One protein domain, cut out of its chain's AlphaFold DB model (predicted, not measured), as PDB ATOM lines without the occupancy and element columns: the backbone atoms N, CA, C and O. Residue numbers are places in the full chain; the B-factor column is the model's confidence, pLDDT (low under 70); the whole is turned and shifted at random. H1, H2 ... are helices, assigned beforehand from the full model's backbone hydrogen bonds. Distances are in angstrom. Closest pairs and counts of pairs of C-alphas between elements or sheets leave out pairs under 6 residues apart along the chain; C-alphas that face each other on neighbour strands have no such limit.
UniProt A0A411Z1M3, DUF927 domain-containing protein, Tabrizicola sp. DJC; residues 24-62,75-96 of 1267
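This is residues 24 to 62 and 75 to 96 of the 1267 residues of the protein "DUF927 domain-containing protein" of Tabrizicola sp. DJC (UniProt A0A411Z1M3). Picture two helices, H1 and H2, making a helical hairpin in one layer, with the longest helix, H3, laid crosswise over both of them. H1 and H2 run opposite ways at nearly the same slant and are shifted past each other, with H2 meeting H1 through its residues 47 to 51 alone, while H3 crosses over H2 and then over H1. The printed part has 61 residues, with three named helices in the order H1, H2, H3 and no named strand, and its class is all helix. It is compact, with a radius of gyration of the C-alphas of 11.1 A, and its outline is elongated, spanning 33 by 21 by 13 A.

Start with H1, residues 24 to 37, and go on to H2, residues 45 to 62: the two form a helical hairpin and touch, their closest C-alphas being those of Ile 30 and Ser 47, 6.2 A apart. Their lines stand at a shallow tilt of 7 degrees and they run opposite ways; H2 touches H1 with residues 47 to 51 alone. Next look at H3, residues 75 to 94. With residues 80 to 88 alone it touches H2, and the closest C-alphas, those of Leu 51 and Ala 84, are 4.8 A apart. The tilt between H2 and H3 is 70.3 degrees, only just about perpendicular. With residues 87 to 92 alone H3 touches H1, and the closest C-alphas are those of Asp 28 and Ala 91, at 5.1 A. These two stand at 72 degrees, again only just about perpendicular. One of the three touching pairs is at a shallow tilt, and the helix packing is only just mostly crossed. In the backbones of H1, H2 and H3 you will find every O i to N i+4 pair within hydrogen-bond range.

Find C-alpha 24 at (-38.698, 35.877, -39.833); from there H1 runs 20.0 A to C-alpha 37. H2 begins at C-alpha 45, at (-36.753, 31.595, -58.109), and covers 25.1 A to C-alpha 62. H3 begins at C-alpha 75 and runs 28.3 A to C-alpha 94, at (-29.093, 36.399, -38.844).

The two C-alphas farthest apart are those of Glu 39 and Glu 62, 33.8 A. Between H1 and H2 look for a short link of 7 residues. H2 and H3 are joined across the cut: residues 63 to 74 are not printed, and C-alphas 62 and 75 are 15.6 A apart. In the B-factor column the mean pLDDT of the printed part is 77.9; it is under 70 at residues 36 to 42, 61 to 62, 75 and 96 of this model.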
ATOM      1  N   GLU A  24     -40.159  35.993 -39.858       79.50
ATOM      2  CA  GLU A  24     -38.698  35.877 -39.833       79.50
ATOM      3  C   GLU A  24     -38.268  34.413 -39.709       79.50
ATOM      4  O   GLU A  24     -37.445  33.956 -40.497       79.50
ATOM      5  N   ALA A  25     -38.899  33.639 -38.818       77.69
ATOM      6  CA  ALA A  25     -38.619  32.208 -38.687       77.69
ATOM      7  C   ALA A  25     -38.968  31.412 -39.960       77.69
ATOM      8  O   ALA A  25     -38.295  30.436 -40.293       77.69
ATOM      9  N   GLN A  26     -40.013  31.821 -40.687       82.25
ATOM     10  CA  GLN A  26     -40.372  31.197 -41.964       82.25
ATOM     11  C   GLN A  26     -39.378  31.551 -43.076       82.25
ATOM     12  O   GLN A  26     -39.011  30.669 -43.849       82.25
ATOM     13  N   ALA A  27     -38.889  32.793 -43.131       84.12
ATOM     14  CA  ALA A  27     -37.826  33.183 -44.059       84.12
ATOM     15  C   ALA A  27     -36.504  32.452 -43.759       84.12
ATOM     16  O   ALA A  27     -35.856  31.957 -44.681       84.12
ATOM     17  N   ASP A  28     -36.151  32.293 -42.478       83.62
ATOM     18  CA  ASP A  28     -34.983  31.517 -42.043       83.62
ATOM     19  C   ASP A  28     -35.117  30.037 -42.444       83.62
ATOM     20  O   ASP A  28     -34.145  29.420 -42.883       83.62
ATOM     21  N   GLN A  29     -36.326  29.467 -42.356       82.81
ATOM     22  CA  GLN A  29     -36.599  28.106 -42.818       82.81
ATOM     23  C   GLN A  29     -36.491  27.986 -44.343       82.81
ATOM     24  O   GLN A  29     -35.922  27.010 -44.818       82.81
ATOM     25  N   ILE A  30     -36.971  28.973 -45.110       85.25
ATOM     26  CA  ILE A  30     -36.816  28.995 -46.574       85.25
ATOM     27  C   ILE A  30     -35.327  29.045 -46.951       85.25
ATOM     28  O   ILE A  30     -34.887  28.272 -47.800       85.25
ATOM     29  N   LEU A  31     -34.523  29.882 -46.280       83.56
ATOM     30  CA  LEU A  31     -33.069  29.918 -46.470       83.56
ATOM     31  C   LEU A  31     -32.415  28.577 -46.096       83.56
ATOM     32  O   LEU A  31     -31.562  28.080 -46.833       83.56
ATOM     33  N   ALA A  32     -32.818  27.966 -44.980       80.06
ATOM     34  CA  ALA A  32     -32.313  26.663 -44.554       80.06
ATOM     35  C   ALA A  32     -32.682  25.541 -45.540       80.06
ATOM     36  O   ALA A  32     -31.840  24.698 -45.846       80.06
ATOM     37  N   ASP A  33     -33.901  25.554 -46.079       79.12
ATOM     38  CA  ASP A  33     -34.388  24.586 -47.063       79.12
ATOM     39  C   ASP A  33     -33.708  24.777 -48.426       79.12
ATOM     40  O   ASP A  33     -33.388  23.789 -49.096       79.12
ATOM     41  N   GLN A  34     -33.417  26.023 -48.824       80.56
ATOM     42  CA  GLN A  34     -32.600  26.301 -50.007       80.56
ATOM     43  C   GLN A  34     -31.173  25.774 -49.802       80.56
ATOM     44  O   GLN A  34     -30.673  25.032 -50.649       80.56
ATOM     45  N   ARG A  35     -30.544  26.062 -48.651       72.00
ATOM     46  CA  ARG A  35     -29.196  25.569 -48.295       72.00
ATOM     47  C   ARG A  35     -29.124  24.046 -48.222       72.00
ATOM     48  O   ARG A  35     -28.124  23.461 -48.624       72.00
ATOM     49  N   ALA A  36     -30.182  23.393 -47.747       64.25
ATOM     50  CA  ALA A  36     -30.262  21.936 -47.706       64.25
ATOM     51  C   ALA A  36     -30.302  21.306 -49.111       64.25
ATOM     52  O   ALA A  36     -29.952  20.135 -49.263       64.25
ATOM     53  N   ASN A  37     -30.714  22.069 -50.131       55.25
ATOM     54  CA  ASN A  37     -30.921  21.570 -51.487       55.25
ATOM     55  C   ASN A  37     -29.910  22.096 -52.526       55.25
ATOM     56  O   ASN A  37     -29.762  21.451 -53.569       55.25
ATOM     57  N   ARG A  38     -29.219  23.227 -52.294       51.94
ATOM     58  CA  ARG A  38     -28.226  23.824 -53.216       51.94
ATOM     59  C   ARG A  38     -27.146  24.646 -52.490       51.94
ATOM     60  O   ARG A  38     -27.458  25.450 -51.624       51.94
ATOM     61  N   GLU A  39     -25.890  24.539 -52.940       46.81
ATOM     62  CA  GLU A  39     -24.757  25.402 -52.536       46.81
ATOM     63  C   GLU A  39     -24.777  26.771 -53.263       46.81
ATOM     64  O   GLU A  39     -23.783  27.186 -53.856       46.81
ATOM     65  N   ALA A  40     -25.923  27.462 -53.311       50.84
ATOM     66  CA  ALA A  40     -26.043  28.751 -54.006       50.84
ATOM     67  C   ALA A  40     -26.385  29.888 -53.033       50.84
ATOM     68  O   ALA A  40     -27.287  29.751 -52.207       50.84
ATOM     69  N   TRP A  41     -25.663  31.003 -53.168       54.62
ATOM     70  CA  TRP A  41     -25.668  32.142 -52.239       54.62
ATOM     71  C   TRP A  41     -26.692  33.233 -52.605       54.62
ATOM     72  O   TRP A  41     -26.951  34.132 -51.813       54.62
ATOM     73  N   GLU A  42     -27.306  33.137 -53.787       64.62
ATOM     74  CA  GLU A  42     -28.398  34.007 -54.235       64.62
ATOM     75  C   GLU A  42     -29.751  33.290 -54.083       64.62
ATOM     76  O   GLU A  42     -29.836  32.071 -54.252       64.62
ATOM     77  N   CYS A  43     -30.808  34.037 -53.744       76.31
ATOM     78  CA  CYS A  43     -32.166  33.498 -53.607       76.31
ATOM     79  C   CYS A  43     -32.634  32.908 -54.943       76.31
ATOM     80  O   CYS A  43     -32.660  33.617 -55.950       76.31
ATOM     81  N   ASP A  44     -32.975  31.618 -54.971       80.19
ATOM     82  CA  ASP A  44     -33.469  30.987 -56.194       80.19
ATOM     83  C   ASP A  44     -34.941  31.336 -56.462       80.19
ATOM     84  O   ASP A  44     -35.677  31.729 -55.563       80.19
ATOM     85  N   ASP A  45     -35.396  31.186 -57.711       80.12
ATOM     86  CA  ASP A  45     -36.753  31.595 -58.109       80.12
ATOM     87  C   ASP A  45     -37.861  30.934 -57.264       80.12
ATOM     88  O   ASP A  45     -38.925  31.525 -57.059       80.12
ATOM     89  N   ALA A  46     -37.640  29.709 -56.772       80.06
ATOM     90  CA  ALA A  46     -38.624  28.980 -55.973       80.06
ATOM     91  C   ALA A  46     -38.714  29.547 -54.550       80.06
ATOM     92  O   ALA A  46     -39.813  29.801 -54.053       80.06
ATOM     93  N   SER A  47     -37.565  29.803 -53.934       84.06
ATOM     94  CA  SER A  47     -37.450  30.427 -52.617       84.06
ATOM     95  C   SER A  47     -37.916  31.879 -52.666       84.06
ATOM     96  O   SER A  47     -38.685  32.302 -51.806       84.06
ATOM     97  N   TYR A  48     -37.579  32.609 -53.732       86.62
ATOM     98  CA  TYR A  48     -38.057  33.966 -53.986       86.62
ATOM     99  C   TYR A  48     -39.579  34.014 -54.135       86.62
ATOM    100  O   TYR A  48     -40.230  34.890 -53.573       86.62
ATOM    101  N   THR A  49     -40.179  33.037 -54.822       85.19
ATOM    102  CA  THR A  49     -41.643  32.948 -54.932       85.19
ATOM    103  C   THR A  49     -42.294  32.733 -53.563       85.19
ATOM    104  O   THR A  49     -43.264  33.418 -53.238       85.19
ATOM    105  N   LEU A  50     -41.739  31.843 -52.734       85.56
ATOM    106  CA  LEU A  50     -42.233  31.602 -51.373       85.56
ATOM    107  C   LEU A  50     -42.073  32.835 -50.473       85.56
ATOM    108  O   LEU A  50     -42.974  33.154 -49.700       85.56
ATOM    109  N   LEU A  51     -40.969  33.572 -50.610       85.88
ATOM    110  CA  LEU A  51     -40.744  34.828 -49.891       85.88
ATOM    111  C   LEU A  51     -41.711  35.924 -50.343       85.88
ATOM    112  O   LEU A  51     -42.211  36.658 -49.500       85.88
ATOM    113  N   CYS A  52     -42.035  36.007 -51.635       85.56
ATOM    114  CA  CYS A  52     -43.062  36.913 -52.153       85.56
ATOM    115  C   CYS A  52     -44.464  36.561 -51.635       85.56
ATOM    116  O   CYS A  52     -45.252  37.454 -51.324       85.56
ATOM    117  N   GLU A  53     -44.794  35.274 -51.501       85.06
ATOM    118  CA  GLU A  53     -46.051  34.846 -50.877       85.06
ATOM    119  C   GLU A  53     -46.085  35.203 -49.386       85.06
ATOM    120  O   GLU A  53     -47.079  35.751 -48.905       85.06
ATOM    121  N   LEU A  54     -44.981  34.983 -48.669       84.38
ATOM    122  CA  LEU A  54     -44.843  35.335 -47.259       84.38
ATOM    123  C   LEU A  54     -44.923  36.854 -47.033       84.38
ATOM    124  O   LEU A  54     -45.623  37.313 -46.132       84.38
ATOM    125  N   ALA A  55     -44.268  37.634 -47.895       85.38
ATOM    126  CA  ALA A  55     -44.297  39.091 -47.904       85.38
ATOM    127  C   ALA A  55     -45.699  39.639 -48.194       85.38
ATOM    128  O   ALA A  55     -46.139  40.560 -47.512       85.38
ATOM    129  N   ARG A  56     -46.443  39.042 -49.139       83.38
ATOM    130  CA  ARG A  56     -47.859  39.385 -49.380       83.38
ATOM    131  C   ARG A  56     -48.704  39.190 -48.133       83.38
ATOM    132  O   ARG A  56     -49.429  40.099 -47.752       83.38
ATOM    133  N   VAL A  57     -48.573  38.038 -47.475       82.12
ATOM    134  CA  VAL A  57     -49.330  37.734 -46.250       82.12
ATOM    135  C   VAL A  57     -48.958  38.692 -45.114       82.12
ATOM    136  O   VAL A  57     -49.844  39.156 -44.399       82.12
ATOM    137  N   LYS A  58     -47.671  39.031 -44.970       80.38
ATOM    138  CA  LYS A  58     -47.191  39.999 -43.977       80.38
ATOM    139  C   LYS A  58     -47.755  41.401 -44.225       80.38
ATOM    140  O   LYS A  58     -48.325  41.992 -43.311       80.38
ATOM    141  N   LEU A  59     -47.664  41.896 -45.457       78.69
ATOM    142  CA  LEU A  59     -48.162  43.219 -45.842       78.69
ATOM    143  C   LEU A  59     -49.693  43.310 -45.747       78.69
ATOM    144  O   LEU A  59     -50.213  44.318 -45.270       78.69
ATOM    145  N   ASP A  60     -50.422  42.251 -46.117       74.25
ATOM    146  CA  ASP A  60     -51.882  42.176 -45.956       74.25
ATOM    147  C   ASP A  60     -52.301  42.148 -44.474       74.25
ATOM    148  O   ASP A  60     -53.323  42.732 -44.100       74.25
ATOM    149  N   ALA A  61     -51.512  41.505 -43.605       68.44
ATOM    150  CA  ALA A  61     -51.745  41.506 -42.161       68.44
ATOM    151  C   ALA A  61     -51.468  42.884 -41.531       68.44
ATOM    152  O   ALA A  61     -52.233  43.332 -40.672       68.44
ATOM    153  N   GLU A  62     -50.422  43.582 -41.979       67.12
ATOM    154  CA  GLU A  62     -50.054  44.930 -41.520       67.12
ATOM    155  C   GLU A  62     -51.014  46.019 -42.041       67.12
ATOM    156  O   GLU A  62     -51.281  46.992 -41.334       67.12
ATOM    157  N   ALA A  75     -47.826  49.161 -57.331       68.00
ATOM    158  CA  ALA A  75     -47.116  49.632 -56.143       68.00
ATOM    159  C   ALA A  75     -47.148  48.589 -55.016       68.00
ATOM    160  O   ALA A  75     -46.175  48.473 -54.276       68.00
ATOM    161  N   PHE A  76     -48.233  47.815 -54.911       77.06
ATOM    162  CA  PHE A  76     -48.325  46.705 -53.964       77.06
ATOM    163  C   PHE A  76     -47.393  45.552 -54.354       77.06
ATOM    164  O   PHE A  76     -46.647  45.076 -53.510       77.06
ATOM    165  N   ASP A  77     -47.349  45.168 -55.635       77.00
ATOM    166  CA  ASP A  77     -46.412  44.137 -56.104       77.00
ATOM    167  C   ASP A  77     -44.942  44.556 -55.912       77.00
ATOM    168  O   ASP A  77     -44.131  43.756 -55.454       77.00
ATOM    169  N   ALA A  78     -44.606  45.830 -56.141       78.44
ATOM    170  CA  ALA A  78     -43.267  46.345 -55.843       78.44
ATOM    171  C   ALA A  78     -42.941  46.336 -54.333       78.44
ATOM    172  O   ALA A  78     -41.797  46.093 -53.951       78.44
ATOM    173  N   ALA A  79     -43.931  46.590 -53.468       80.00
ATOM    174  CA  ALA A  79     -43.764  46.502 -52.016       80.00
ATOM    175  C   ALA A  79     -43.557  45.051 -51.555       80.00
ATOM    176  O   ALA A  79     -42.722  44.800 -50.692       80.00
ATOM    177  N   VAL A  80     -44.258  44.100 -52.175       85.88
ATOM    178  CA  VAL A  80     -44.091  42.660 -51.941       85.88
ATOM    179  C   VAL A  80     -42.685  42.200 -52.305       85.88
ATOM    180  O   VAL A  80     -42.055  41.513 -51.510       85.88
ATOM    181  N   GLU A  81     -42.175  42.585 -53.475       84.81
ATOM    182  CA  GLU A  81     -40.816  42.230 -53.904       84.81
ATOM    183  C   GLU A  81     -39.750  42.824 -52.970       84.81
ATOM    184  O   GLU A  81     -38.790  42.146 -52.599       84.81
ATOM    185  N   ALA A  82     -39.935  44.078 -52.540       84.12
ATOM    186  CA  ALA A  82     -39.033  44.732 -51.595       84.12
ATOM    187  C   ALA A  82     -39.038  44.047 -50.217       84.12
ATOM    188  O   ALA A  82     -37.974  43.831 -49.635       84.12
ATOM    189  N   GLU A  83     -40.214  43.675 -49.714       87.31
ATOM    190  CA  GLU A  83     -40.369  43.002 -48.425       87.31
ATOM    191  C   GLU A  83     -39.857  41.552 -48.469       87.31
ATOM    192  O   GLU A  83     -39.197  41.099 -47.535       87.31
ATOM    193  N   ALA A  84     -40.066  40.837 -49.578       86.88
ATOM    194  CA  ALA A  84     -39.505  39.503 -49.806       86.88
ATOM    195  C   ALA A  84     -37.972  39.529 -49.791       86.88
ATOM    196  O   ALA A  84     -37.335  38.681 -49.162       86.88
ATOM    197  N   LYS A  85     -37.381  40.544 -50.432       85.81
ATOM    198  CA  LYS A  85     -35.939  40.782 -50.390       85.81
ATOM    199  C   LYS A  85     -35.452  41.122 -48.980       85.81
ATOM    200  O   LYS A  85     -34.457  40.562 -48.544       85.81
ATOM    201  N   ALA A  86     -36.164  41.975 -48.245       85.50
ATOM    202  CA  ALA A  86     -35.796  42.329 -46.874       85.50
ATOM    203  C   ALA A  86     -35.825  41.115 -45.926       85.50
ATOM    204  O   ALA A  86     -34.918  40.947 -45.113       85.50
ATOM    205  N   LEU A  87     -36.833  40.245 -46.052       86.69
ATOM    206  CA  LEU A  87     -36.927  38.997 -45.290       86.69
ATOM    207  C   LEU A  87     -35.761  38.050 -45.599       86.69
ATOM    208  O   LEU A  87     -35.226  37.432 -44.677       86.69
ATOM    209  N   TRP A  88     -35.346  37.969 -46.867       86.88
ATOM    210  CA  TRP A  88     -34.184  37.189 -47.290       86.88
ATOM    211  C   TRP A  88     -32.871  37.746 -46.742       86.88
ATOM    212  O   TRP A  88     -32.100  37.017 -46.123       86.88
ATOM    213  N   ASP A  89     -32.633  39.043 -46.928       82.81
ATOM    214  CA  ASP A  89     -31.400  39.703 -46.501       82.81
ATOM    215  C   ASP A  89     -31.240  39.610 -44.974       82.81
ATOM    216  O   ASP A  89     -30.165  39.276 -44.477       82.81
ATOM    217  N   ALA A  90     -32.333  39.791 -44.222       80.88
ATOM    218  CA  ALA A  90     -32.340  39.633 -42.770       80.88
ATOM    219  C   ALA A  90     -32.102  38.178 -42.324       80.88
ATOM    220  O   ALA A  90     -31.457  37.953 -41.299       80.88
ATOM    221  N   ALA A  91     -32.596  37.187 -43.076       83.25
ATOM    222  CA  ALA A  91     -32.319  35.774 -42.807       83.25
ATOM    223  C   ALA A  91     -30.834  35.437 -43.027       83.25
ATOM    224  O   ALA A  91     -30.221  34.759 -42.197       83.25
ATOM    225  N   CYS A  92     -30.224  35.971 -44.088       79.56
ATOM    226  CA  CYS A  92     -28.786  35.853 -44.347       79.56
ATOM    227  C   CYS A  92     -27.947  36.545 -43.257       79.56
ATOM    228  O   CYS A  92     -26.990  35.963 -42.743       79.56
ATOM    229  N   GLU A  93     -28.343  37.746 -42.828       77.69
ATOM    230  CA  GLU A  93     -27.647  38.489 -41.771       77.69
ATOM    231  C   GLU A  93     -27.737  37.774 -40.412       77.69
ATOM    232  O   GLU A  93     -26.729  37.629 -39.715       77.69
ATOM    233  N   ARG A  94     -28.913  37.233 -40.050       81.44
ATOM    234  CA  ARG A  94     -29.093  36.399 -38.844       81.44
ATOM    235  C   ARG A  94     -28.301  35.094 -38.903       81.44
ATOM    236  O   ARG A  94     -27.830  34.631 -37.863       81.44
ATOM    237  N   ALA A  95     -28.105  34.530 -40.094       74.44
ATOM    238  CA  ALA A  95     -27.196  33.408 -40.316       74.44
ATOM    239  C   ALA A  95     -25.704  33.794 -40.173       74.44
ATOM    240  O   ALA A  95     -24.845  32.913 -40.208       74.44
ATOM    241  N   GLY A  96     -25.398  35.076 -39.925       59.53
ATOM    242  CA  GLY A  96     -24.066  35.591 -39.613       59.53
ATOM    243  C   GLY A  96     -23.312  36.177 -40.808       59.53
ATOM    244  O   GLY A  96     -22.088  36.286 -40.739       59.53
TER     245      GLY A  96